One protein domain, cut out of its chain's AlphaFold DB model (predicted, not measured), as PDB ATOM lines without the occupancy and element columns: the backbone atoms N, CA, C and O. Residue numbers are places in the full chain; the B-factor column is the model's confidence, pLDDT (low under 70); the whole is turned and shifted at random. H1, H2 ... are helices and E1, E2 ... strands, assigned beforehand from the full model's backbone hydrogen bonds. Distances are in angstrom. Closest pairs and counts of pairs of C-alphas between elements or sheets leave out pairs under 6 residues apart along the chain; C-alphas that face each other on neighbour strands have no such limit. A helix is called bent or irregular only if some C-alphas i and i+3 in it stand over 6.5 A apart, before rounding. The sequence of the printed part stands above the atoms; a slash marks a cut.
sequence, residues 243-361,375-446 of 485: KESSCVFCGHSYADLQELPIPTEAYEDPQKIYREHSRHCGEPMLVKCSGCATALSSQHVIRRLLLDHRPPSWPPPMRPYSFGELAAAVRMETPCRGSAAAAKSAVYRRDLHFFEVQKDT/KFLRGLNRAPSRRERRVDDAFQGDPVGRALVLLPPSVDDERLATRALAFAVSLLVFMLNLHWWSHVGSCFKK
ATOM      1  N   LYS A 243     210.240 237.561 248.425       89.56
ATOM      2  CA  LYS A 243     208.911 237.495 249.060       89.56
ATOM      3  C   LYS A 243     208.877 236.694 250.362       89.56
ATOM      4  O   LYS A 243     207.980 236.908 251.170       89.56
ATOM      5  N   GLU A 244     209.817 235.767 250.533       89.56
ATOM      6  CA  GLU A 244     209.965 234.935 251.735       89.56
ATOM      7  C   GLU A 244     210.565 235.725 252.907       89.56
ATOM      8  O   GLU A 244     210.657 235.210 254.017       89.56
ATOM      9  N   SER A 245     210.963 236.976 252.671       94.19
ATOM     10  CA  SER A 245     211.518 237.879 253.670       94.19
ATOM     11  C   SER A 245     210.633 239.117 253.860       94.19
ATOM     12  O   SER A 245     209.681 239.379 253.113       94.19
ATOM     13  N   SER A 246     210.931 239.880 254.906       95.62
ATOM     14  CA  SER A 246     210.138 241.019 255.346       95.62
ATOM     15  C   SER A 246     210.997 242.178 255.839       95.62
ATOM     16  O   SER A 246     212.181 242.045 256.166       95.62
ATOM     17  N   CYS A 247     210.372 243.349 255.879       95.69
ATOM     18  CA  CYS A 247     210.965 244.585 256.349       95.69
ATOM     19  C   CYS A 247     211.393 244.470 257.810       95.69
ATOM     20  O   CYS A 247     210.561 244.258 258.689       95.69
ATOM     21  N   VAL A 248     212.676 244.709 258.091       94.56
ATOM     22  CA  VAL A 248     213.216 244.658 259.461       94.56
ATOM     23  C   VAL A 248     212.601 245.719 260.389       94.56
ATOM     24  O   VAL A 248     212.644 245.569 261.606       94.56
ATOM     25  N   PHE A 249     212.015 246.782 259.828       95.44
ATOM     26  CA  PHE A 249     211.468 247.910 260.587       95.44
ATOM     27  C   PHE A 249     209.985 247.758 260.942       95.44
ATOM     28  O   PHE A 249     209.574 248.218 262.000       95.44
ATOM     29  N   CYS A 250     209.178 247.147 260.069       96.06
ATOM     30  CA  CYS A 250     207.724 247.044 260.264       96.06
ATOM     31  C   CYS A 250     207.142 245.640 260.054       96.06
ATOM     32  O   CYS A 250     205.945 245.453 260.237       96.06
ATOM     33  N   GLY A 251     207.945 244.660 259.635       95.62
ATOM     34  CA  GLY A 251     207.493 243.292 259.367       95.62
ATOM     35  C   GLY A 251     206.699 243.103 258.069       95.62
ATOM     36  O   GLY A 251     206.350 241.969 257.750       95.62
ATOM     37  N   HIS A 252     206.438 244.162 257.290       95.62
ATOM     38  CA  HIS A 252     205.735 244.052 256.002       95.62
ATOM     39  C   HIS A 252     206.523 243.183 255.016       95.62
ATOM     40  O   HIS A 252     207.743 243.327 254.907       95.62
ATOM     41  N   SER A 253     205.840 242.292 254.296       94.94
ATOM     42  CA  SER A 253     206.472 241.405 253.312       94.94
ATOM     43  C   SER A 253     207.198 242.204 252.227       94.94
ATOM     44  O   SER A 253     206.767 243.283 251.839       94.94
ATOM     45  N   TYR A 254     208.289 241.664 251.689       92.81
ATOM     46  CA  TYR A 254     208.939 242.251 250.517       92.81
ATOM     47  C   TYR A 254     208.299 241.845 249.179       92.81
ATOM     48  O   TYR A 254     208.869 242.107 248.116       92.81
ATOM     49  N   ALA A 255     207.117 241.221 249.199       91.12
ATOM     50  CA  ALA A 255     206.422 240.800 247.987       91.12
ATOM     51  C   ALA A 255     206.014 241.944 247.052       91.12
ATOM     52  O   ALA A 255     205.931 241.737 245.840       91.12
ATOM     53  N   ASP A 256     205.810 243.132 247.607       90.31
ATOM     54  CA  ASP A 256     205.314 244.332 246.944       90.31
ATOM     55  C   ASP A 256     206.284 245.518 247.100       90.31
ATOM     56  O   ASP A 256     205.844 246.663 247.128       90.31
ATOM     57  N   LEU A 257     207.600 245.275 247.207       90.62
ATOM     58  CA  LEU A 257     208.617 246.340 247.247       90.62
ATOM     59  C   LEU A 257     208.442 247.336 246.090       90.62
ATOM     60  O   LEU A 257     208.373 246.945 244.922       90.62
ATOM     61  N   GLN A 258     208.437 248.629 246.414       91.56
ATOM     62  CA  GLN A 258     208.300 249.700 245.427       91.56
ATOM     63  C   GLN A 258     209.677 250.165 244.953       91.56
ATOM     64  O   GLN A 258     210.567 250.403 245.766       91.56
ATOM     65  N   GLU A 259     209.846 250.313 243.642       89.81
ATOM     66  CA  GLU A 259     211.082 250.804 243.026       89.81
ATOM     67  C   GLU A 259     211.302 252.298 243.317       89.81
ATOM     68  O   GLU A 259     210.355 253.084 243.395       89.81
ATOM     69  N   LEU A 260     212.567 252.683 243.485       90.94
ATOM     70  CA  LEU A 260     213.019 254.071 243.542       90.94
ATOM     71  C   LEU A 260     213.881 254.385 242.310       90.94
ATOM     72  O   LEU A 260     214.566 253.494 241.802       90.94
ATOM     73  N   PRO A 261     213.891 255.645 241.836       90.88
ATOM     74  CA  PRO A 261     214.758 256.046 240.734       90.88
ATOM     75  C   PRO A 261     216.234 255.843 241.099       90.88
ATOM     76  O   PRO A 261     216.651 256.133 242.219       90.88
ATOM     77  N   ILE A 262     217.030 255.370 240.138       90.25
ATOM     78  CA  ILE A 262     218.472 255.170 240.329       90.25
ATOM     79  C   ILE A 262     219.154 256.546 240.426       90.25
ATOM     80  O   ILE A 262     219.088 257.303 239.453       90.25
ATOM     81  N   PRO A 263     219.841 256.871 241.539       89.19
ATOM     82  CA  PRO A 263     220.561 258.136 241.675       89.19
ATOM     83  C   PRO A 263     221.683 258.267 240.636       89.19
ATOM     84  O   PRO A 263     222.362 257.287 240.314       89.19
ATOM     85  N   THR A 264     221.917 259.475 240.122       87.25
ATOM     86  CA  THR A 264     222.932 259.724 239.078       87.25
ATOM     87  C   THR A 264     224.345 259.396 239.561       87.25
ATOM     88  O   THR A 264     225.176 258.938 238.770       87.25
ATOM     89  N   GLU A 265     224.586 259.566 240.857       86.00
ATOM     90  CA  GLU A 265     225.851 259.332 241.551       86.00
ATOM     91  C   GLU A 265     226.155 257.830 241.684       86.00
ATOM     92  O   GLU A 265     227.312 257.438 241.811       86.00
ATOM     93  N   ALA A 266     225.143 256.956 241.588       86.69
ATOM     94  CA  ALA A 266     225.325 255.502 241.694       86.69
ATOM     95  C   ALA A 266     226.193 254.921 240.560       86.69
ATOM     96  O   ALA A 266     226.747 253.825 240.682       86.69
ATOM     97  N   TYR A 267     226.313 255.661 239.456       87.31
ATOM     98  CA  TYR A 267     227.140 255.305 238.309       87.31
ATOM     99  C   TYR A 267     228.578 255.814 238.418       87.31
ATOM    100  O   TYR A 267     229.389 255.477 237.560       87.31
ATOM    101  N   GLU A 268     228.902 256.653 239.395       86.38
ATOM    102  CA  GLU A 268     230.209 257.304 239.509       86.38
ATOM    103  C   GLU A 268     231.190 256.468 240.334       86.38
ATOM    104  O   GLU A 268     230.818 255.466 240.941       86.38
ATOM    105  N   ASP A 269     232.470 256.850 240.323       82.62
ATOM    106  CA  ASP A 269     233.500 256.185 241.125       82.62
ATOM    107  C   ASP A 269     233.388 256.584 242.605       82.62
ATOM    108  O   ASP A 269     233.772 257.705 242.967       82.62
ATOM    109  N   PRO A 270     232.943 255.676 243.496       75.50
ATOM    110  CA  PRO A 270     232.769 255.997 244.904       75.50
ATOM    111  C   PRO A 270     234.103 256.311 245.596       75.50
ATOM    112  O   PRO A 270     234.105 256.976 246.631       75.50
ATOM    113  N   GLN A 271     235.250 255.900 245.033       72.44
ATOM    114  CA  GLN A 271     236.565 256.252 245.578       72.44
ATOM    115  C   GLN A 271     236.914 257.726 245.369       72.44
ATOM    116  O   GLN A 271     237.610 258.302 246.207       72.44
ATOM    117  N   LYS A 272     236.438 258.350 244.284       69.25
ATOM    118  CA  LYS A 272     236.582 259.800 244.090       69.25
ATOM    119  C   LYS A 272     235.731 260.558 245.102       69.25
ATOM    120  O   LYS A 272     236.251 261.412 245.811       69.25
ATOM    121  N   ILE A 273     234.482 260.124 245.270       63.59
ATOM    122  CA  ILE A 273     233.535 260.693 246.239       63.59
ATOM    123  C   ILE A 273     234.082 260.598 247.677       63.59
ATOM    124  O   ILE A 273     233.932 261.533 248.464       63.59
ATOM    125  N   TYR A 274     234.762 259.496 248.023       62.50
ATOM    126  CA  TYR A 274     235.360 259.302 249.350       62.50
ATOM    127  C   TYR A 274     236.488 260.303 249.655       62.50
ATOM    128  O   TYR A 274     236.601 260.775 250.785       62.50
ATOM    129  N   ARG A 275     237.315 260.656 248.658       62.97
ATOM    130  CA  ARG A 275     238.415 261.629 248.825       62.97
ATOM    131  C   ARG A 275     237.908 263.062 249.006       62.97
ATOM    132  O   ARG A 275     238.576 263.872 249.638       62.97
ATOM    133  N   GLU A 276     236.716 263.357 248.499       60.28
ATOM    134  CA  GLU A 276     236.102 264.689 248.515       60.28
ATOM    135  C   GLU A 276     235.238 264.959 249.770       60.28
ATOM    136  O   GLU A 276     234.502 265.938 249.817       60.28
ATOM    137  N   HIS A 277     235.336 264.125 250.820       53.19
ATOM    138  CA  HIS A 277     234.638 264.285 252.115       53.19
ATOM    139  C   HIS A 277     233.096 264.349 252.036       53.19
ATOM    140  O   HIS A 277     232.428 264.856 252.942       53.19
ATOM    141  N   SER A 278     232.492 263.792 250.983       53.16
ATOM    142  CA  SER A 278     231.038 263.823 250.811       53.16
ATOM    143  C   SER A 278     230.301 262.870 251.763       53.16
ATOM    144  O   SER A 278     230.549 261.665 251.804       53.16
ATOM    145  N   ARG A 279     229.298 263.400 252.482       52.97
ATOM    146  CA  ARG A 279     228.409 262.657 253.406       52.97
ATOM    147  C   ARG A 279     227.514 261.600 252.727       52.97
ATOM    148  O   ARG A 279     226.877 260.829 253.445       52.97
ATOM    149  N   HIS A 280     227.498 261.543 251.392       54.66
ATOM    150  CA  HIS A 280     226.578 260.751 250.559       54.66
ATOM    151  C   HIS A 280     227.164 259.429 250.021       54.66
ATOM    152  O   HIS A 280     226.534 258.775 249.200       54.66
ATOM    153  N   CYS A 281     228.356 259.008 250.459       66.44
ATOM    154  CA  CYS A 281     228.961 257.761 249.981       66.44
ATOM    155  C   CYS A 281     228.376 256.540 250.715       66.44
ATOM    156  O   CYS A 281     228.582 256.384 251.922       66.44
ATOM    157  N   GLY A 282     227.637 255.689 250.000       79.94
ATOM    158  CA  GLY A 282     227.059 254.446 250.508       79.94
ATOM    159  C   GLY A 282     226.231 253.719 249.452       79.94
ATOM    160  O   GLY A 282     226.080 254.193 248.327       79.94
ATOM    161  N   GLU A 283     225.700 252.557 249.818       89.81
ATOM    162  CA  GLU A 283     224.795 251.793 248.964       89.81
ATOM    163  C   GLU A 283     223.611 252.659 248.494       89.81
ATOM    164  O   GLU A 283     222.934 253.258 249.334       89.81
ATOM    165  N   PRO A 284     223.320 252.719 247.179       89.88
ATOM    166  CA  PRO A 284     222.210 253.509 246.675       89.88
ATOM    167  C   PRO A 284     220.880 252.920 247.144       89.88
ATOM    168  O   PRO A 284     220.680 251.701 247.160       89.88
ATOM    169  N   MET A 285     219.952 253.807 247.489       92.31
ATOM    170  CA  MET A 285     218.585 253.447 247.850       92.31
ATOM    171  C   MET A 285     217.801 253.199 246.570       92.31
ATOM    172  O   MET A 285     217.605 254.119 245.782       92.31
ATOM    173  N   LEU A 286     217.404 251.950 246.342       91.44
ATOM    174  CA  LEU A 286     216.812 251.516 245.069       91.44
ATOM    175  C   LEU A 286     215.380 251.007 245.222       91.44
ATOM    176  O   LEU A 286     214.677 250.846 244.229       91.44
ATOM    177  N   VAL A 287     214.936 250.751 246.453       92.56
ATOM    178  CA  VAL A 287     213.573 250.302 246.746       92.56
ATOM    179  C   VAL A 287     213.056 250.951 248.026       92.56
ATOM    180  O   VAL A 287     213.841 251.422 248.845       92.56
ATOM    181  N   LYS A 288     211.743 250.954 248.236       95.31
ATOM    182  CA  LYS A 288     211.112 251.317 249.509       95.31
ATOM    183  C   LYS A 288     210.096 250.260 249.937       95.31
ATOM    184  O   LYS A 288     209.442 249.628 249.106       95.31
ATOM    185  N   CYS A 289     209.972 250.075 251.246       95.94
ATOM    186  CA  CYS A 289     208.969 249.198 251.838       95.94
ATOM    187  C   CYS A 289     207.556 249.753 251.601       95.94
ATOM    188  O   CYS A 289     207.308 250.923 251.881       95.94
ATOM    189  N   SER A 290     206.621 248.918 251.147       95.31
ATOM    190  CA  SER A 290     205.225 249.331 250.931       95.31
ATOM    191  C   SER A 290     204.446 249.589 252.219       95.31
ATOM    192  O   SER A 290     203.540 250.416 252.210       95.31
ATOM    193  N   GLY A 291     204.822 248.949 253.331       95.75
ATOM    194  CA  GLY A 291     204.176 249.154 254.629       95.75
ATOM    195  C   GLY A 291     204.601 250.447 255.330       95.75
ATOM    196  O   GLY A 291     203.758 251.244 255.724       95.75
ATOM    197  N   CYS A 292     205.911 250.679 255.489       96.81
ATOM    198  CA  CYS A 292     206.431 251.810 256.277       96.81
ATOM    199  C   CYS A 292     207.145 252.895 255.459       96.81
ATOM    200  O   CYS A 292     207.716 253.811 256.042       96.81
ATOM    201  N   ALA A 293     207.173 252.778 254.127       96.75
ATOM    202  CA  ALA A 293     207.855 253.695 253.206       96.75
ATOM    203  C   ALA A 293     209.376 253.855 253.408       96.75
ATOM    204  O   ALA A 293     210.001 254.629 252.683       96.75
ATOM    205  N   THR A 294     210.000 253.108 254.327       96.50
ATOM    206  CA  THR A 294     211.454 253.130 254.529       96.50
ATOM    207  C   THR A 294     212.157 252.757 253.231       96.50
ATOM    208  O   THR A 294     211.942 251.668 252.694       96.50
ATOM    209  N   ALA A 295     212.995 253.663 252.732       95.88
ATOM    210  CA  ALA A 295     213.882 253.390 251.613       95.88
ATOM    211  C   ALA A 295     214.954 252.377 252.045       95.88
ATOM    212  O   ALA A 295     215.432 252.444 253.176       95.88
ATOM    213  N   LEU A 296     215.359 251.478 251.147       94.88
ATOM    214  CA  LEU A 296     216.338 250.412 251.370       94.88
ATOM    215  C   LEU A 296     217.267 250.281 250.151       94.88
ATOM    216  O   LEU A 296     216.861 250.507 249.003       94.88
ATOM    217  N   SER A 297     218.510 249.861 250.381       92.94
ATOM    218  CA  SER A 297     219.389 249.417 249.297       92.94
ATOM    219  C   SER A 297     219.019 248.007 248.818       92.94
ATOM    220  O   SER A 297     218.459 247.200 249.566       92.94
ATOM    221  N   SER A 298     219.376 247.654 247.578       89.81
ATOM    222  CA  SER A 298     219.183 246.281 247.078       89.81
ATOM    223  C   SER A 298     219.971 245.256 247.902       89.81
ATOM    224  O   SER A 298     219.476 244.168 248.195       89.81
ATOM    225  N   GLN A 299     221.179 245.615 248.340       90.88
ATOM    226  CA  GLN A 299     222.020 244.748 249.158       90.88
ATOM    227  C   GLN A 299     221.486 244.584 250.578       90.88
ATOM    228  O   GLN A 299     221.658 243.515 251.152       90.88
ATOM    229  N   HIS A 300     220.815 245.586 251.149       94.00
ATOM    230  CA  HIS A 300     220.118 245.431 252.422       94.00
ATOM    231  C   HIS A 300     219.049 244.337 252.327       94.00
ATOM    232  O   HIS A 300     219.023 243.441 253.172       94.00
ATOM    233  N   VAL A 301     218.217 244.374 251.280       93.88
ATOM    234  CA  VAL A 301     217.146 243.388 251.071       93.88
ATOM    235  C   VAL A 301     217.718 241.986 250.847       93.88
ATOM    236  O   VAL A 301     217.247 241.029 251.457       93.88
ATOM    237  N   ILE A 302     218.772 241.850 250.032       93.19
ATOM    238  CA  ILE A 302     219.408 240.544 249.791       93.19
ATOM    239  C   ILE A 302     220.066 240.009 251.071       93.19
ATOM    240  O   ILE A 302     219.869 238.845 251.407       93.19
ATOM    241  N   ARG A 303     220.794 240.845 251.827       94.31
ATOM    242  CA  ARG A 303     221.368 240.436 253.121       94.31
ATOM    243  C   ARG A 303     220.277 239.982 254.085       94.31
ATOM    244  O   ARG A 303     220.461 238.970 254.750       94.31
ATOM    245  N   ARG A 304     219.139 240.682 254.132       95.56
ATOM    246  CA  ARG A 304     218.004 240.298 254.977       95.56
ATOM    247  C   ARG A 304     217.475 238.911 254.607       95.56
ATOM    248  O   ARG A 304     217.387 238.051 255.478       95.56
ATOM    249  N   LEU A 305     217.226 238.676 253.316       95.50
ATOM    250  CA  LEU A 305     216.782 237.382 252.795       95.50
ATOM    251  C   LEU A 305     217.755 236.247 253.152       95.50
ATOM    252  O   LEU A 305     217.323 235.182 253.590       95.50
ATOM    253  N   LEU A 306     219.059 236.480 252.983       95.75
ATOM    254  CA  LEU A 306     220.095 235.503 253.320       95.75
ATOM    255  C   LEU A 306     220.126 235.214 254.821       95.75
ATOM    256  O   LEU A 306     220.215 234.055 255.205       95.75
ATOM    257  N   LEU A 307     220.018 236.237 255.670       95.56
ATOM    258  CA  LEU A 307     220.009 236.060 257.124       95.56
ATOM    259  C   LEU A 307     218.780 235.289 257.599       95.56
ATOM    260  O   LEU A 307     218.901 234.462 258.500       95.56
ATOM    261  N   ASP A 308     217.612 235.514 257.004       94.44
ATOM    262  CA  ASP A 308     216.390 234.768 257.338       94.44
ATOM    263  C   ASP A 308     216.522 233.259 257.039       94.44
ATOM    264  O   ASP A 308     215.866 232.451 257.691       94.44
ATOM    265  N   HIS A 309     217.425 232.872 256.129       94.69
ATOM    266  CA  HIS A 309     217.656 231.481 255.714       94.69
ATOM    267  C   HIS A 309     219.021 230.908 256.129       94.69
ATOM    268  O   HIS A 309     219.333 229.765 255.790       94.69
ATOM    269  N   ARG A 310     219.852 231.686 256.833       93.69
ATOM    270  CA  ARG A 310     221.212 231.282 257.204       93.69
ATOM    271  C   ARG A 310     221.167 230.193 258.292       93.69
ATOM    272  O   ARG A 310     220.602 230.460 259.354       93.69
ATOM    273  N   PRO A 311     221.786 229.015 258.083       90.69
ATOM    274  CA  PRO A 311     221.950 228.021 259.140       90.69
ATOM    275  C   PRO A 311     222.973 228.498 260.190       90.69
ATOM    276  O   PRO A 311     223.826 229.331 259.870       90.69
ATOM    277  N   PRO A 312     222.923 227.990 261.433       86.25
ATOM    278  CA  PRO A 312     223.863 228.390 262.486       86.25
ATOM    279  C   PRO A 312     225.312 227.972 262.177       86.25
ATOM    280  O   PRO A 312     226.251 228.692 262.509       86.25
ATOM    281  N   SER A 313     225.490 226.846 261.485       85.56
ATOM    282  CA  SER A 313     226.779 226.285 261.076       85.56
ATOM    283  C   SER A 313     226.707 225.717 259.652       85.56
ATOM    284  O   SER A 313     225.627 225.607 259.058       85.56
ATOM    285  N   TRP A 314     227.866 225.386 259.077       86.69
ATOM    286  CA  TRP A 314     227.964 224.738 257.769       86.69
ATOM    287  C   TRP A 314     228.947 223.556 257.820       86.69
ATOM    288  O   TRP A 314     230.041 223.741 258.355       86.69
ATOM    289  N   PRO A 315     228.614 222.393 257.225       87.38
ATOM    290  CA  PRO A 315     227.342 222.072 256.572       87.38
ATOM    291  C   PRO A 315     226.207 221.819 257.589       87.38
ATOM    292  O   PRO A 315     226.466 221.319 258.682       87.38
ATOM    293  N   PRO A 316     224.946 222.140 257.249       87.81
ATOM    294  CA  PRO A 316     223.796 221.776 258.073       87.81
ATOM    295  C   PRO A 316     223.499 220.264 257.987       87.81
ATOM    296  O   PRO A 316     224.065 219.576 257.130       87.81
ATOM    297  N   PRO A 317     222.572 219.740 258.816       86.94
ATOM    298  CA  PRO A 317     222.133 218.352 258.745       86.94
ATOM    299  C   PRO A 317     221.771 217.879 257.336       86.94
ATOM    300  O   PRO A 317     220.975 218.498 256.624       86.94
ATOM    301  N   MET A 318     222.355 216.744 256.954       89.81
ATOM    302  CA  MET A 318     222.141 216.080 255.672       89.81
ATOM    303  C   MET A 318     221.343 214.799 255.870       89.81
ATOM    304  O   MET A 318     221.544 214.071 256.843       89.81
ATOM    305  N   ARG A 319     220.466 214.475 254.914       91.94
ATOM    306  CA  ARG A 319     219.783 213.176 254.939       91.94
ATOM    307  C   ARG A 319     220.800 212.032 254.787       91.94
ATOM    308  O   ARG A 319     221.833 212.222 254.135       91.94
ATOM    309  N   PRO A 320     220.523 210.834 255.321       91.31
ATOM    310  CA  PRO A 320     221.329 209.654 255.031       91.31
ATOM    311  C   PRO A 320     221.357 209.341 253.530       91.31
ATOM    312  O   PRO A 320     220.417 209.657 252.792       91.31
ATOM    313  N   TYR A 321     222.418 208.668 253.091       91.44
ATOM    314  CA  TYR A 321     222.458 208.091 251.753       91.44
ATOM    315  C   TYR A 321     221.361 207.038 251.572       91.44
ATOM    316  O   TYR A 321     221.153 206.176 252.429       91.44
ATOM    317  N   SER A 322     220.729 207.027 250.400       92.75
ATOM    318  CA  SER A 322     220.100 205.803 249.904       92.75
ATOM    319  C   SER A 322     221.172 204.767 249.540       92.75
ATOM    320  O   SER A 322     222.334 205.098 249.289       92.75
ATOM    321  N   PHE A 323     220.785 203.494 249.452       91.50
ATOM    322  CA  PHE A 323     221.710 202.419 249.071       91.50
ATOM    323  C   PHE A 323     222.416 202.690 247.728       91.50
ATOM    324  O   PHE A 323     223.619 202.459 247.593       91.50
ATOM    325  N   GLY A 324     221.677 203.213 246.741       93.75
ATOM    326  CA  GLY A 324     222.212 203.531 245.417       93.75
ATOM    327  C   GLY A 324     223.216 204.684 245.438       93.75
ATOM    328  O   GLY A 324     224.282 204.572 244.828       93.75
ATOM    329  N   GLU A 325     222.909 205.752 246.176       93.31
ATOM    330  CA  GLU A 325     223.795 206.914 246.324       93.31
ATOM    331  C   GLU A 325     225.072 206.546 247.077       93.31
ATOM    332  O   GLU A 325     226.159 206.898 246.627       93.31
ATOM    333  N   LEU A 326     224.973 205.758 248.154       93.06
ATOM    334  CA  LEU A 326     226.150 205.287 248.887       93.06
ATOM    335  C   LEU A 326     227.066 204.460 247.979       93.06
ATOM    336  O   LEU A 326     228.280 204.663 247.945       93.06
ATOM    337  N   ALA A 327     226.491 203.536 247.206       94.12
ATOM    338  CA  ALA A 327     227.258 202.741 246.257       94.12
ATOM    339  C   ALA A 327     227.913 203.619 245.174       94.12
ATOM    340  O   ALA A 327     229.037 203.335 244.756       94.12
ATOM    341  N   ALA A 328     227.240 204.681 244.718       93.75
ATOM    342  CA  ALA A 328     227.793 205.638 243.763       93.75
ATOM    343  C   ALA A 328     228.947 206.457 244.359       93.75
ATOM    344  O   ALA A 328     230.004 206.533 243.733       93.75
ATOM    345  N   ALA A 329     228.785 206.981 245.576       92.12
ATOM    346  CA  ALA A 329     229.820 207.716 246.296       92.12
ATOM    347  C   ALA A 329     231.075 206.853 246.509       92.12
ATOM    348  O   ALA A 329     232.179 207.254 246.143       92.12
ATOM    349  N   VAL A 330     230.911 205.607 246.975       94.56
ATOM    350  CA  VAL A 330     232.031 204.667 247.155       94.56
ATOM    351  C   VAL A 330     232.746 204.385 245.832       94.56
ATOM    352  O   VAL A 330     233.978 204.403 245.786       94.56
ATOM    353  N   ARG A 331     232.008 204.154 244.736       95.25
ATOM    354  CA  ARG A 331     232.616 203.961 243.406       95.25
ATOM    355  C   ARG A 331     233.389 205.194 242.944       95.25
ATOM    356  O   ARG A 331     234.445 205.031 242.339       95.25
ATOM    357  N   MET A 332     232.880 206.392 243.225       92.25
ATOM    358  CA  MET A 332     233.518 207.648 242.834       92.25
ATOM    359  C   MET A 332     234.813 207.911 243.610       92.25
ATOM    360  O   MET A 332     235.792 208.351 243.015       92.25
ATOM    361  N   GLU A 333     234.848 207.598 244.908       93.44
ATOM    362  CA  GLU A 333     236.042 207.789 245.742       93.44
ATOM    363  C   GLU A 333     237.094 206.685 245.560       93.44
ATOM    364  O   GLU A 333     238.283 206.925 245.769       93.44
ATOM    365  N   THR A 334     236.695 205.476 245.148       95.56
ATOM    366  CA  THR A 334     237.593 204.308 245.027       95.56
ATOM    367  C   THR A 334     238.906 204.598 244.275       95.56
ATOM    368  O   THR A 334     239.955 204.226 244.804       95.56
ATOM    369  N   PRO A 335     238.920 205.288 243.114       94.50
ATOM    370  CA  PRO A 335     240.163 205.620 242.410       94.50
ATOM    371  C   PRO A 335     241.131 206.477 243.233       94.50
ATOM    372  O   PRO A 335     242.341 206.327 243.096       94.50
ATOM    373  N   CYS A 336     240.614 207.351 244.099       91.25
ATOM    374  CA  CYS A 336     241.421 208.206 244.970       91.25
ATOM    375  C   CYS A 336     241.877 207.489 246.249       91.25
ATOM    376  O   CYS A 336     242.850 207.907 246.865       91.25
ATOM    377  N   ARG A 337     241.184 206.418 246.656       93.25
ATOM    378  CA  ARG A 337     241.442 205.677 247.907       93.25
ATOM    379  C   ARG A 337     242.138 204.330 247.695       93.25
ATOM    380  O   ARG A 337     242.449 203.641 248.661       93.25
ATOM    381  N   GLY A 338     242.322 203.908 246.446       94.44
ATOM    382  CA  GLY A 338     242.972 202.653 246.059       94.44
ATOM    383  C   GLY A 338     242.120 201.388 246.227       94.44
ATOM    384  O   GLY A 338     242.407 200.379 245.589       94.44
ATOM    385  N   SER A 339     241.057 201.408 247.041       96.31
ATOM    386  CA  SER A 339     240.134 200.274 247.188       96.31
ATOM    387  C   SER A 339     238.726 200.702 247.612       96.31
ATOM    388  O   SER A 339     238.537 201.737 248.255       96.31
ATOM    389  N   ALA A 340     237.734 199.858 247.312       96.31
ATOM    390  CA  ALA A 340     236.350 200.075 247.735       96.31
ATOM    391  C   ALA A 340     236.187 200.030 249.266       96.31
ATOM    392  O   ALA A 340     235.367 200.760 249.820       96.31
ATOM    393  N   ALA A 341     236.981 199.208 249.965       96.69
ATOM    394  CA  ALA A 341     236.965 199.134 251.426       96.69
ATOM    395  C   ALA A 341     237.465 200.442 252.064       96.69
ATOM    396  O   ALA A 341     236.817 200.975 252.967       96.69
ATOM    397  N   ALA A 342     238.568 200.996 251.546       95.75
ATOM    398  CA  ALA A 342     239.098 202.284 251.991       95.75
ATOM    399  C   ALA A 342     238.117 203.432 251.702       95.75
ATOM    400  O   ALA A 342     237.869 204.255 252.582       95.75
ATOM    401  N   ALA A 343     237.495 203.443 250.517       95.38
ATOM    402  CA  ALA A 343     236.456 204.412 250.172       95.38
ATOM    403  C   ALA A 343     235.238 204.322 251.100       95.38
ATOM    404  O   ALA A 343     234.803 205.334 251.639       95.38
ATOM    405  N   LYS A 344     234.731 203.114 251.377       95.31
ATOM    406  CA  LYS A 344     233.619 202.917 252.318       95.31
ATOM    407  C   LYS A 344     233.956 203.423 253.724       95.31
ATOM    408  O   LYS A 344     233.121 204.068 254.351       95.31
ATOM    409  N   SER A 345     235.170 203.156 254.211       95.00
ATOM    410  CA  SER A 345     235.639 203.668 255.504       95.00
ATOM    411  C   SER A 345     235.730 205.197 255.525       95.00
ATOM    412  O   SER A 345     235.358 205.806 256.525       95.00
ATOM    413  N   ALA A 346     236.204 205.819 254.442       93.31
ATOM    414  CA  ALA A 346     236.296 207.274 254.335       93.31
ATOM    415  C   ALA A 346     234.912 207.939 254.355       93.31
ATOM    416  O   ALA A 346     234.686 208.822 255.179       93.31
ATOM    417  N   VAL A 347     233.966 207.450 253.542       92.75
ATOM    418  CA  VAL A 347     232.578 207.949 253.525       92.75
ATOM    419  C   VAL A 347     231.939 207.825 254.910       92.75
ATOM    420  O   VAL A 347     231.349 208.778 255.408       92.75
ATOM    421  N   TYR A 348     232.115 206.679 255.575       92.38
ATOM    422  CA  TYR A 348     231.590 206.468 256.924       92.38
ATOM    423  C   TYR A 348     232.194 207.433 257.957       92.38
ATOM    424  O   TYR A 348     231.463 208.008 258.758       92.38
ATOM    425  N   ARG A 349     233.518 207.651 257.931       90.94
ATOM    426  CA  ARG A 349     234.187 208.616 258.823       90.94
ATOM    427  C   ARG A 349     233.696 210.045 258.596       90.94
ATOM    428  O   ARG A 349     233.505 210.773 259.564       90.94
ATOM    429  N   ARG A 350     233.463 210.428 257.338       90.81
ATOM    430  CA  ARG A 350     232.906 211.739 256.985       90.81
ATOM    431  C   ARG A 350     231.489 211.916 257.537       90.81
ATOM    432  O   ARG A 350     231.217 212.929 258.172       90.81
ATOM    433  N   ASP A 351     230.618 210.923 257.363       89.69
ATOM    434  CA  ASP A 351     229.258 210.958 257.918       89.69
ATOM    435  C   ASP A 351     229.254 211.027 259.456       89.69
ATOM    436  O   ASP A 351     228.465 211.779 260.028       89.69
ATOM    437  N   LEU A 352     230.152 210.294 260.129       89.12
ATOM    438  CA  LEU A 352     230.317 210.388 261.584       89.12
ATOM    439  C   LEU A 352     230.732 211.793 262.024       89.12
ATOM    440  O   LEU A 352     230.126 212.335 262.942       89.12
ATOM    441  N   HIS A 353     231.708 212.400 261.344       87.81
ATOM    442  CA  HIS A 353     232.140 213.760 261.658       87.81
ATOM    443  C   HIS A 353     230.994 214.767 261.516       87.81
ATOM    444  O   HIS A 353     230.765 215.575 262.411       87.81
ATOM    445  N   PHE A 354     230.224 214.697 260.424       86.88
ATOM    446  CA  PHE A 354     229.068 215.578 260.253       86.88
ATOM    447  C   PHE A 354     228.013 215.376 261.342       86.88
ATOM    448  O   PHE A 354     227.416 216.349 261.793       86.88
ATOM    449  N   PHE A 355     227.798 214.138 261.788       84.06
ATOM    450  CA  PHE A 355     226.883 213.837 262.885       84.06
ATOM    451  C   PHE A 355     227.375 214.372 264.243       84.06
ATOM    452  O   PHE A 355     226.571 214.866 265.031       84.06
ATOM    453  N   GLU A 356     228.680 214.309 264.516       81.81
ATOM    454  CA  GLU A 356     229.291 214.869 265.731       81.81
ATOM    455  C   GLU A 356     229.182 216.398 265.766       81.81
ATOM    456  O   GLU A 356     228.660 216.944 266.735       81.81
ATOM    457  N   VAL A 357     229.548 217.077 264.672       76.56
ATOM    458  CA  VAL A 357     229.420 218.541 264.546       76.56
ATOM    459  C   VAL A 357     227.973 219.002 264.762       76.56
ATOM    460  O   VAL A 357     227.740 220.053 265.353       76.56
ATOM    461  N   GLN A 358     226.992 218.211 264.317       72.25
ATOM    462  CA  GLN A 358     225.571 218.515 264.518       72.25
ATOM    463  C   GLN A 358     225.134 218.368 265.978       72.25
ATOM    464  O   GLN A 358     224.395 219.213 266.482       72.25
ATOM    465  N   LYS A 359     225.608 217.333 266.681       67.81
ATOM    466  CA  LYS A 359     225.321 217.161 268.112       67.81
ATOM    467  C   LYS A 359     225.837 218.322 268.949       67.81
ATOM    468  O   LYS A 359     225.144 218.730 269.874       67.81
ATOM    469  N   ASP A 360     227.002 218.860 268.609       61.97
ATOM    470  CA  ASP A 360     227.565 220.016 269.310       61.97
ATOM    471  C   ASP A 360     226.749 221.294 269.060       61.97
ATOM    472  O   ASP A 360     226.692 222.170 269.920       61.97
ATOM    473  N   THR A 361     226.067 221.398 267.913       59.75
ATOM    474  CA  THR A 361     225.136 222.506 267.641       59.75
ATOM    475  C   THR A 361     223.741 222.325 268.242       59.75
ATOM    476  O   THR A 361     223.091 223.329 268.523       59.75
ATOM    477  N   LYS A 375     224.039 236.659 264.644       92.12
ATOM    478  CA  LYS A 375     223.468 237.766 265.434       92.12
ATOM    479  C   LYS A 375     224.125 239.109 265.122       92.12
ATOM    480  O   LYS A 375     223.417 240.096 264.906       92.12
ATOM    481  N   PHE A 376     225.455 239.147 265.029       94.06
ATOM    482  CA  PHE A 376     226.196 240.338 264.607       94.06
ATOM    483  C   PHE A 376     225.758 240.820 263.214       94.06
ATOM    484  O   PHE A 376     225.427 241.997 263.043       94.06
ATOM    485  N   LEU A 377     225.649 239.914 262.234       94.69
ATOM    486  CA  LEU A 377     225.173 240.248 260.888       94.69
ATOM    487  C   LEU A 377     223.731 240.781 260.884       94.69
ATOM    488  O   LEU A 377     223.437 241.756 260.188       94.69
ATOM    489  N   ARG A 378     222.828 240.194 261.685       94.69
ATOM    490  CA  ARG A 378     221.454 240.705 261.863       94.69
ATOM    491  C   ARG A 378     221.441 242.102 262.482       94.69
ATOM    492  O   ARG A 378     220.639 242.935 262.061       94.69
ATOM    493  N   GLY A 379     222.337 242.380 263.427       94.56
ATOM    494  CA  GLY A 379     222.533 243.714 263.998       94.56
ATOM    495  C   GLY A 379     222.941 244.741 262.941       94.56
ATOM    496  O   GLY A 379     222.318 245.797 262.834       94.56
ATOM    497  N   LEU A 380     223.917 244.400 262.097       93.25
ATOM    498  CA  LEU A 380     224.366 245.249 260.987       93.25
ATOM    499  C   LEU A 380     223.268 245.500 259.945       93.25
ATOM    500  O   LEU A 380     223.184 246.588 259.374       93.25
ATOM    501  N   ASN A 381     222.395 244.518 259.713       94.31
ATOM    502  CA  ASN A 381     221.275 244.641 258.784       94.31
ATOM    503  C   ASN A 381     220.123 245.518 259.316       94.31
ATOM    504  O   ASN A 381     219.167 245.741 258.589       94.31
ATOM    505  N   ARG A 382     220.207 246.095 260.526       93.31
ATOM    506  CA  ARG A 382     219.267 247.150 260.964       93.31
ATOM    507  C   ARG A 382     219.475 248.478 260.233       93.31
ATOM    508  O   ARG A 382     218.572 249.307 260.222       93.31
ATOM    509  N   ALA A 383     220.641 248.698 259.626       93.12
ATOM    510  CA  ALA A 383     220.878 249.863 258.783       93.12
ATOM    511  C   ALA A 383     220.300 249.625 257.371       93.12
ATOM    512  O   ALA A 383     220.639 248.614 256.749       93.12
ATOM    513  N   PRO A 384     219.477 250.541 256.823       92.19
ATOM    514  CA  PRO A 384     218.818 250.367 255.521       92.19
ATOM    515  C   PRO A 384     219.782 250.447 254.318       92.19
ATOM    516  O   PRO A 384     219.419 250.088 253.199       92.19
ATOM    517  N   SER A 385     221.017 250.898 254.555       90.94
ATOM    518  CA  SER A 385     222.127 250.975 253.600       90.94
ATOM    519  C   SER A 385     223.456 250.946 254.348       90.94
ATOM    520  O   SER A 385     223.547 251.503 255.446       90.94
ATOM    521  N   ARG A 386     224.505 250.377 253.746       88.19
ATOM    522  CA  ARG A 386     225.863 250.365 254.321       88.19
ATOM    523  C   ARG A 386     226.860 251.154 253.472       88.19
ATOM    524  O   ARG A 386     226.600 251.471 252.318       88.19
ATOM    525  N   ARG A 387     228.010 251.482 254.068       83.56
ATOM    526  CA  ARG A 387     229.127 252.204 253.419       83.56
ATOM    527  C   ARG A 387     230.354 251.329 253.179       83.56
ATOM    528  O   ARG A 387     231.414 251.823 252.809       83.56
ATOM    529  N   GLU A 388     230.224 250.031 253.409       80.19
ATOM    530  CA  GLU A 388     231.331 249.087 253.301       80.19
ATOM    531  C   GLU A 388     231.579 248.685 251.853       80.19
ATOM    532  O   GLU A 388     230.646 248.431 251.084       80.19
ATOM    533  N   ARG A 389     232.860 248.602 251.486       81.06
ATOM    534  CA  ARG A 389     233.266 248.036 250.200       81.06
ATOM    535  C   ARG A 389     233.073 246.527 250.238       81.06
ATOM    536  O   ARG A 389     233.083 245.917 251.300       81.06
ATOM    537  N   ARG A 390     233.031 245.901 249.061       82.81
ATOM    538  CA  ARG A 390     232.960 244.434 248.932       82.81
ATOM    539  C   ARG A 390     233.965 243.676 249.812       82.81
ATOM    540  O   ARG A 390     233.628 242.624 250.344       82.81
ATOM    541  N   VAL A 391     235.197 244.179 249.915       81.88
ATOM    542  CA  VAL A 391     236.280 243.540 250.685       81.88
ATOM    543  C   VAL A 391     236.104 243.670 252.196       81.88
ATOM    544  O   VAL A 391     236.611 242.825 252.926       81.88
ATOM    545  N   ASP A 392     235.370 244.695 252.632       85.50
ATOM    546  CA  ASP A 392     235.119 245.016 254.037       85.50
ATOM    547  C   ASP A 392     233.752 244.478 254.508       85.50
ATOM    548  O   ASP A 392     233.418 244.604 255.681       85.50
ATOM    549  N   ASP A 393     232.947 243.895 253.606       87.88
ATOM    550  CA  ASP A 393     231.608 243.413 253.940       87.88
ATOM    551  C   ASP A 393     231.666 242.276 254.962       87.88
ATOM    552  O   ASP A 393     232.368 241.282 254.779       87.88
ATOM    553  N   ALA A 394     230.874 242.402 256.024       90.06
ATOM    554  CA  ALA A 394     230.849 241.427 257.113       90.06
ATOM    555  C   ALA A 394     230.555 239.969 256.679       90.06
ATOM    556  O   ALA A 394     231.046 239.050 257.325       90.06
ATOM    557  N   PHE A 395     229.852 239.697 255.570       89.44
ATOM    558  CA  PHE A 395     229.698 238.310 255.091       89.44
ATOM    559  C   PHE A 395     231.023 237.677 254.636       89.44
ATOM    560  O   PHE A 395     231.135 236.457 254.588       89.44
ATOM    561  N   GLN A 396     232.056 238.473 254.342       86.44
ATOM    562  CA  GLN A 396     233.402 237.965 254.051       86.44
ATOM    563  C   GLN A 396     234.056 237.311 255.277       86.44
ATOM    564  O   GLN A 396     234.932 236.458 255.117       86.44
ATOM    565  N   GLY A 397     233.668 237.737 256.484       87.50
ATOM    566  CA  GLY A 397     234.136 237.184 257.755       87.50
ATOM    567  C   GLY A 397     233.234 236.088 258.319       87.50
ATOM    568  O   GLY A 397     233.644 235.407 259.255       87.50
ATOM    569  N   ASP A 398     232.046 235.894 257.742       90.44
ATOM    570  CA  ASP A 398     231.074 234.895 258.178       90.44
ATOM    571  C   ASP A 398     231.624 233.471 258.023       90.44
ATOM    572  O   ASP A 398     231.973 233.100 256.902       90.44
ATOM    573  N   PRO A 399     231.685 232.641 259.081       88.25
ATOM    574  CA  PRO A 399     232.151 231.260 258.964       88.25
ATOM    575  C   PRO A 399     231.380 230.445 257.915       88.25
ATOM    576  O   PRO A 399     231.996 229.740 257.118       88.25
ATOM    577  N   VAL A 400     230.051 230.609 257.853       90.75
ATOM    578  CA  VAL A 400     229.186 229.925 256.874       90.75
ATOM    579  C   VAL A 400     229.476 230.424 255.455       90.75
ATOM    580  O   VAL A 400     229.750 229.625 254.559       90.75
ATOM    581  N   GLY A 401     229.490 231.744 255.246       90.88
ATOM    582  CA  GLY A 401     229.852 232.339 253.959       90.88
ATOM    583  C   GLY A 401     231.258 231.989 253.481       90.88
ATOM    584  O   GLY A 401     231.450 231.684 252.304       90.88
ATOM    585  N   ARG A 402     232.238 231.965 254.387       88.19
ATOM    586  CA  ARG A 402     233.613 231.560 254.086       88.19
ATOM    587  C   ARG A 402     233.689 230.100 253.667       88.19
ATOM    588  O   ARG A 402     234.355 229.827 252.674       88.19
ATOM    589  N   ALA A 403     233.019 229.196 254.381       87.81
ATOM    590  CA  ALA A 403     232.978 227.782 254.018       87.81
ATOM    591  C   ALA A 403     232.399 227.599 252.608       87.81
ATOM    592  O   ALA A 403     233.032 226.972 251.765       87.81
ATOM    593  N   LEU A 404     231.259 228.232 252.317       90.25
ATOM    594  CA  LEU A 404     230.586 228.127 251.021       90.25
ATOM    595  C   LEU A 404     231.400 228.682 249.846       90.25
ATOM    596  O   LEU A 404     231.422 228.078 248.781       90.25
ATOM    597  N   VAL A 405     232.067 229.826 250.016       88.44
ATOM    598  CA  VAL A 405     232.871 230.437 248.941       88.44
ATOM    599  C   VAL A 405     234.158 229.654 248.667       88.44
ATOM    600  O   VAL A 405     234.663 229.670 247.544       88.44
ATOM    601  N   LEU A 406     234.715 229.011 249.693       85.31
ATOM    602  CA  LEU A 406     236.038 228.396 249.643       85.31
ATOM    603  C   LEU A 406     235.985 226.912 249.272       85.31
ATOM    604  O   LEU A 406     236.840 226.457 248.509       85.31
ATOM    605  N   LEU A 407     235.018 226.164 249.806       86.06
ATOM    606  CA  LEU A 407     234.905 224.727 249.578       86.06
ATOM    607  C   LEU A 407     234.398 224.435 248.155       86.06
ATOM    608  O   LEU A 407     233.495 225.117 247.665       86.06
ATOM    609  N   PRO A 408     234.967 223.428 247.466       86.44
ATOM    610  CA  PRO A 408     234.428 222.983 246.190       86.44
ATOM    611  C   PRO A 408     233.049 222.325 246.384       86.44
ATOM    612  O   PRO A 408     232.790 221.789 247.464       86.44
ATOM    613  N   PRO A 409     232.196 222.294 245.340       85.38
ATOM    614  CA  PRO A 409     230.970 221.503 245.366       85.38
ATOM    615  C   PRO A 409     231.261 220.044 245.723       85.38
ATOM    616  O   PRO A 409     232.217 219.451 245.209       85.38
ATOM    617  N   SER A 410     230.431 219.476 246.589       85.94
ATOM    618  CA  SER A 410     230.535 218.098 247.057       85.94
ATOM    619  C   SER A 410     229.400 217.250 246.496       85.94
ATOM    620  O   SER A 410     228.281 217.719 246.305       85.94
ATOM    621  N   VAL A 411     229.653 215.954 246.311       82.56
ATOM    622  CA  VAL A 411     228.583 214.976 246.041       82.56
ATOM    623  C   VAL A 411     227.567 214.894 247.181       82.56
ATOM    624  O   VAL A 411     226.426 214.497 246.970       82.56
ATOM    625  N   ASP A 412     227.974 215.286 248.388       87.81
ATOM    626  CA  ASP A 412     227.090 215.335 249.548       87.81
ATOM    627  C   ASP A 412     226.101 216.504 249.502       87.81
ATOM    628  O   ASP A 412     225.086 216.459 250.195       87.81
ATOM    629  N   ASP A 413     226.317 217.508 248.645       89.75
ATOM    630  CA  ASP A 413     225.428 218.670 248.550       89.75
ATOM    631  C   ASP A 413     224.003 218.269 248.110       89.75
ATOM    632  O   ASP A 413     223.025 218.907 248.498       89.75
ATOM    633  N   GLU A 414     223.848 217.156 247.380       88.75
ATOM    634  CA  GLU A 414     222.547 216.584 246.983       88.75
ATOM    635  C   GLU A 414     221.740 215.998 248.161       88.75
ATOM    636  O   GLU A 414     220.549 215.681 248.039       88.75
ATOM    637  N   ARG A 415     222.381 215.830 249.322       92.25
ATOM    638  CA  ARG A 415     221.749 215.374 250.567       92.25
ATOM    639  C   ARG A 415     221.283 216.532 251.444       92.25
ATOM    640  O   ARG A 415     220.596 216.295 252.443       92.25
ATOM    641  N   LEU A 416     221.642 217.768 251.100       92.31
ATOM    642  CA  LEU A 416     221.172 218.950 251.808       92.31
ATOM    643  C   LEU A 416     219.662 219.115 251.619       92.31
ATOM    644  O   LEU A 416     219.100 218.839 250.557       92.31
ATOM    645  N   ALA A 417     218.991 219.629 252.650       93.19
ATOM    646  CA  ALA A 417     217.611 220.070 252.506       93.19
ATOM    647  C   ALA A 417     217.513 221.146 251.408       93.19
ATOM    648  O   ALA A 417     218.375 222.021 251.309       93.19
ATOM    649  N   THR A 418     216.424 221.149 250.634       93.06
ATOM    650  CA  THR A 418     216.225 222.086 249.510       93.06
ATOM    651  C   THR A 418     216.449 223.550 249.906       93.06
ATOM    652  O   THR A 418     217.020 224.319 249.140       93.06
ATOM    653  N   ARG A 419     216.054 223.928 251.129       92.62
ATOM    654  CA  ARG A 419     216.244 225.281 251.675       92.62
ATOM    655  C   ARG A 419     217.719 225.621 251.923       92.62
ATOM    656  O   ARG A 419     218.133 226.738 251.636       92.62
ATOM    657  N   ALA A 420     218.511 224.665 252.412       93.81
ATOM    658  CA  ALA A 420     219.944 224.845 252.645       93.81
ATOM    659  C   ALA A 420     220.712 224.986 251.326       93.81
ATOM    660  O   ALA A 420     221.553 225.873 251.198       93.81
ATOM    661  N   LEU A 421     220.366 224.176 250.318       93.81
ATOM    662  CA  LEU A 421     220.928 224.314 248.975       93.81
ATOM    663  C   LEU A 421     220.535 225.660 248.338       93.81
ATOM    664  O   LEU A 421     221.380 226.351 247.770       93.81
ATOM    665  N   ALA A 422     219.272 226.077 248.483       94.06
ATOM    666  CA  ALA A 422     218.811 227.379 248.006       94.06
ATOM    667  C   ALA A 422     219.568 228.540 248.672       94.06
ATOM    668  O   ALA A 422     219.971 229.482 247.983       94.06
ATOM    669  N   PHE A 423     219.811 228.455 249.984       95.31
ATOM    670  CA  PHE A 423     220.652 229.399 250.718       95.31
ATOM    671  C   PHE A 423     222.091 229.411 250.193       95.31
ATOM    672  O   PHE A 423     222.587 230.483 249.849       95.31
ATOM    673  N   ALA A 424     222.733 228.246 250.059       94.50
ATOM    674  CA  ALA A 424     224.108 228.120 249.579       94.50
ATOM    675  C   ALA A 424     224.310 228.801 248.219       94.50
ATOM    676  O   ALA A 424     225.178 229.660 248.063       94.50
ATOM    677  N   VAL A 425     223.448 228.482 247.252       93.38
ATOM    678  CA  VAL A 425     223.501 229.074 245.909       93.38
ATOM    679  C   VAL A 425     223.214 230.577 245.953       93.38
ATOM    680  O   VAL A 425     223.914 231.353 245.303       93.38
ATOM    681  N   SER A 426     222.223 231.021 246.734       94.25
ATOM    682  CA  SER A 426     221.896 232.451 246.856       94.25
ATOM    683  C   SER A 426     223.042 233.246 247.489       94.25
ATOM    684  O   SER A 426     223.341 234.359 247.049       94.25
ATOM    685  N   LEU A 427     223.731 232.669 248.477       94.31
ATOM    686  CA  LEU A 427     224.899 233.279 249.103       94.31
ATOM    687  C   LEU A 427     226.079 233.356 248.130       94.31
ATOM    688  O   LEU A 427     226.715 234.403 248.036       94.31
ATOM    689  N   LEU A 428     226.338 232.301 247.351       92.38
ATOM    690  CA  LEU A 428     227.354 232.325 246.294       92.38
ATOM    691  C   LEU A 428     227.055 233.408 245.251       92.38
ATOM    692  O   LEU A 428     227.955 234.154 244.866       92.38
ATOM    693  N   VAL A 429     225.792 233.563 244.837       90.88
ATOM    694  CA  VAL A 429     225.382 234.653 243.938       90.88
ATOM    695  C   VAL A 429     225.666 236.019 244.568       90.88
ATOM    696  O   VAL A 429     226.278 236.868 243.919       90.88
ATOM    697  N   PHE A 430     225.293 236.226 245.833       91.44
ATOM    698  CA  PHE A 430     225.549 237.478 246.551       91.44
ATOM    699  C   PHE A 430     227.049 237.796 246.677       91.44
ATOM    700  O   PHE A 430     227.475 238.924 246.417       91.44
ATOM    701  N   MET A 431     227.864 236.800 247.025       89.06
ATOM    702  CA  MET A 431     229.295 236.977 247.286       89.06
ATOM    703  C   MET A 431     230.133 237.094 246.007       89.06
ATOM    704  O   MET A 431     231.129 237.833 245.989       89.06
ATOM    705  N   LEU A 432     229.753 236.386 244.937       86.88
ATOM    706  CA  LEU A 432     230.582 236.214 243.736       86.88
ATOM    707  C   LEU A 432     230.023 236.890 242.481       86.88
ATOM    708  O   LEU A 432     230.818 237.408 241.698       86.88
ATOM    709  N   ASN A 433     228.700 236.923 242.298       86.25
ATOM    710  CA  ASN A 433     228.067 237.364 241.047       86.25
ATOM    711  C   ASN A 433     227.385 238.736 241.134       86.25
ATOM    712  O   ASN A 433     227.044 239.316 240.103       86.25
ATOM    713  N   LEU A 434     227.187 239.281 242.336       85.50
ATOM    714  CA  LEU A 434     226.577 240.597 242.487       85.50
ATOM    715  C   LEU A 434     227.542 241.712 242.053       85.50
ATOM    716  O   LEU A 434     228.705 241.740 242.457       85.50
ATOM    717  N   HIS A 435     227.048 242.681 241.277       85.50
ATOM    718  CA  HIS A 435     227.780 243.924 241.018       85.50
ATOM    719  C   HIS A 435     227.635 244.859 242.221       85.50
ATOM    720  O   HIS A 435     226.566 245.416 242.462       85.50
ATOM    721  N   TRP A 436     228.708 245.018 242.994       86.31
ATOM    722  CA  TRP A 436     228.696 245.800 244.232       86.31
ATOM    723  C   TRP A 436     228.629 247.307 243.964       86.31
ATOM    724  O   TRP A 436     229.279 247.805 243.043       86.31
ATOM    725  N   TRP A 437     227.911 248.039 244.823       85.19
ATOM    726  CA  TRP A 437     227.799 249.504 244.765       85.19
ATOM    727  C   TRP A 437     229.158 250.214 244.815       85.19
ATOM    728  O   TRP A 437     229.341 251.260 244.204       85.19
ATOM    729  N   SER A 438     230.129 249.625 245.522       84.19
ATOM    730  CA  SER A 438     231.473 250.181 245.669       84.19
ATOM    731  C   SER A 438     232.280 250.128 244.367       84.19
ATOM    732  O   SER A 438     233.406 250.622 244.338       84.19
ATOM    733  N   HIS A 439     231.726 249.495 243.321       83.62
ATOM    734  CA  HIS A 439     232.368 249.196 242.045       83.62
ATOM    735  C   HIS A 439     233.747 248.535 242.235       83.62
ATOM    736  O   HIS A 439     234.174 248.167 243.331       83.62
ATOM    737  N   VAL A 440     234.445 248.310 241.130       79.50
ATOM    738  CA  VAL A 440     235.854 247.895 241.113       79.50
ATOM    739  C   VAL A 440     236.569 248.695 240.033       79.50
ATOM    740  O   VAL A 440     235.926 249.153 239.092       79.50
ATOM    741  N   GLY A 441     237.896 248.831 240.106       75.44
ATOM    742  CA  GLY A 441     238.652 249.663 239.156       75.44
ATOM    743  C   GLY A 441     238.424 249.310 237.676       75.44
ATOM    744  O   GLY A 441     238.503 250.175 236.807       75.44
ATOM    745  N   SER A 442     238.057 248.060 237.363       80.75
ATOM    746  CA  SER A 442     237.695 247.658 235.997       80.75
ATOM    747  C   SER A 442     236.421 248.330 235.463       80.75
ATOM    748  O   SER A 442     236.277 248.430 234.246       80.75
ATOM    749  N   CYS A 443     235.535 248.830 236.331       84.50
ATOM    750  CA  CYS A 443     234.305 249.540 235.967       84.50
ATOM    751  C   CYS A 443     234.580 250.897 235.316       84.50
ATOM    752  O   CYS A 443     233.794 251.331 234.481       84.50
ATOM    753  N   PHE A 444     235.703 251.534 235.653       85.75
ATOM    754  CA  PHE A 444     236.055 252.883 235.192       85.75
ATOM    755  C   PHE A 444     237.186 252.884 234.156       85.75
ATOM    756  O   PHE A 444     237.737 253.929 233.815       85.75
ATOM    757  N   LYS A 445     237.528 251.708 233.610       82.44
ATOM    758  CA  LYS A 445     238.417 251.608 232.446       82.44
ATOM    759  C   LYS A 445     237.762 252.286 231.241       82.44
ATOM    760  O   LYS A 445     236.588 252.038 230.959       82.44
ATOM    761  N   LYS A 446     238.545 253.076 230.497       75.50
ATOM    762  CA  LYS A 446     238.104 253.775 229.280       75.50
ATOM    763  C   LYS A 446     237.392 252.801 228.335       75.50
ATOM    764  O   LYS A 446     237.915 251.731 228.028       75.50
TER     765      LYS A 446
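This is residues 243 to 361 and 375 to 446 of the 485 residues of the protein "Helitron_like_N domain-containing protein" of Phytophthora nicotianae (UniProt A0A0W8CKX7). This is a loose, elongated run of helices: in its middle H3 and H9 lie side by side, with H6 on H3 and H7 on H9. At one end are the small strand hairpin E1 and E2 and the short helices H1 and H2; at the other, H4 and H5 meet near their ends as a wide V. The printed part has 191 residues with ten named helices and two named strands, in the order H1 H2 E1 E2 H3 H4 H5 H6 H7 H8 H9 H10, and the class is mostly helix. The one sheet is antiparallel, in the order E1 - E2. The radius of gyration of the C-alphas is 21.3 A, and they span 65 by 42 by 26 A.

Residues 243 to 263 come first, with no named element. Find C-alpha 264 at (222.932, 259.724, 239.078), where H1 begins; it ends at 267, and H2 holds 270 to 275. Next come E1, 285 to 288, E2, 295 to 297, and H3, 298 to 309, 17.2 A long. H4, 323 to 337, covers 20.0 A and is only just irregular: C-alphas 332 and 335 are 7.0 A apart. H5, 340 to 361, is the longest helix at 32.0 A, ending at C-alpha 361, (225.136, 222.506, 267.641). Then follow H6, 375 to 380, H7, 399 to 406, H8, 411 to 415, H9, 418 to 433, 21.1 A long, and H10, 441 to 444.

In the hairpin E1 and E2, look for N 296 and O 287, 2.8 A apart, within hydrogen-bond range. Residues 258 to 259 pair antiparallel with 287 to 288 of E1. H3 touches H9, opposite ways at a shallow tilt of 29 degrees; their closest C-alphas are His 309 and Phe 423, 6.2 A. H3, with residues 304 to 307 alone, only just touches H6, with 3 pairs of C-alphas within 8 A, the closest Leu 307 and Arg 378, 6.8 A. H5 touches H4 with residues 340 to 347 alone, closest at C-alphas 334 and 340, 5.2 A; the steep tilt of 68 degrees is only just short of about perpendicular. H9 touches H7 with residues 424 to 431 alone, closest at C-alphas 405 and 428, 6.4 A. H8 is close to but not clearly touching H4 and H9. H1, H2 and H10 touch no helix. Every O i to N i+4 pair is within hydrogen-bond range in H2, H3, H5, H6, H7 and H9; H4 has 9 of 11, H8 has 0 of 1 but 1 of 2 O i to N i+3 pairs, and H1 and H10 are too short for an i+4 pair.

The farthest C-alphas, Glu 276 and Ala 341, are 65.6 A apart. Residues 362 to 374 are not printed, and C-alphas 361 and 375 are 15.5 A apart across the cut. The links H3 to H4 and H6 to H7 are long. The model's pLDDT is under 70 at residues 272 to 281 and 359 to 361.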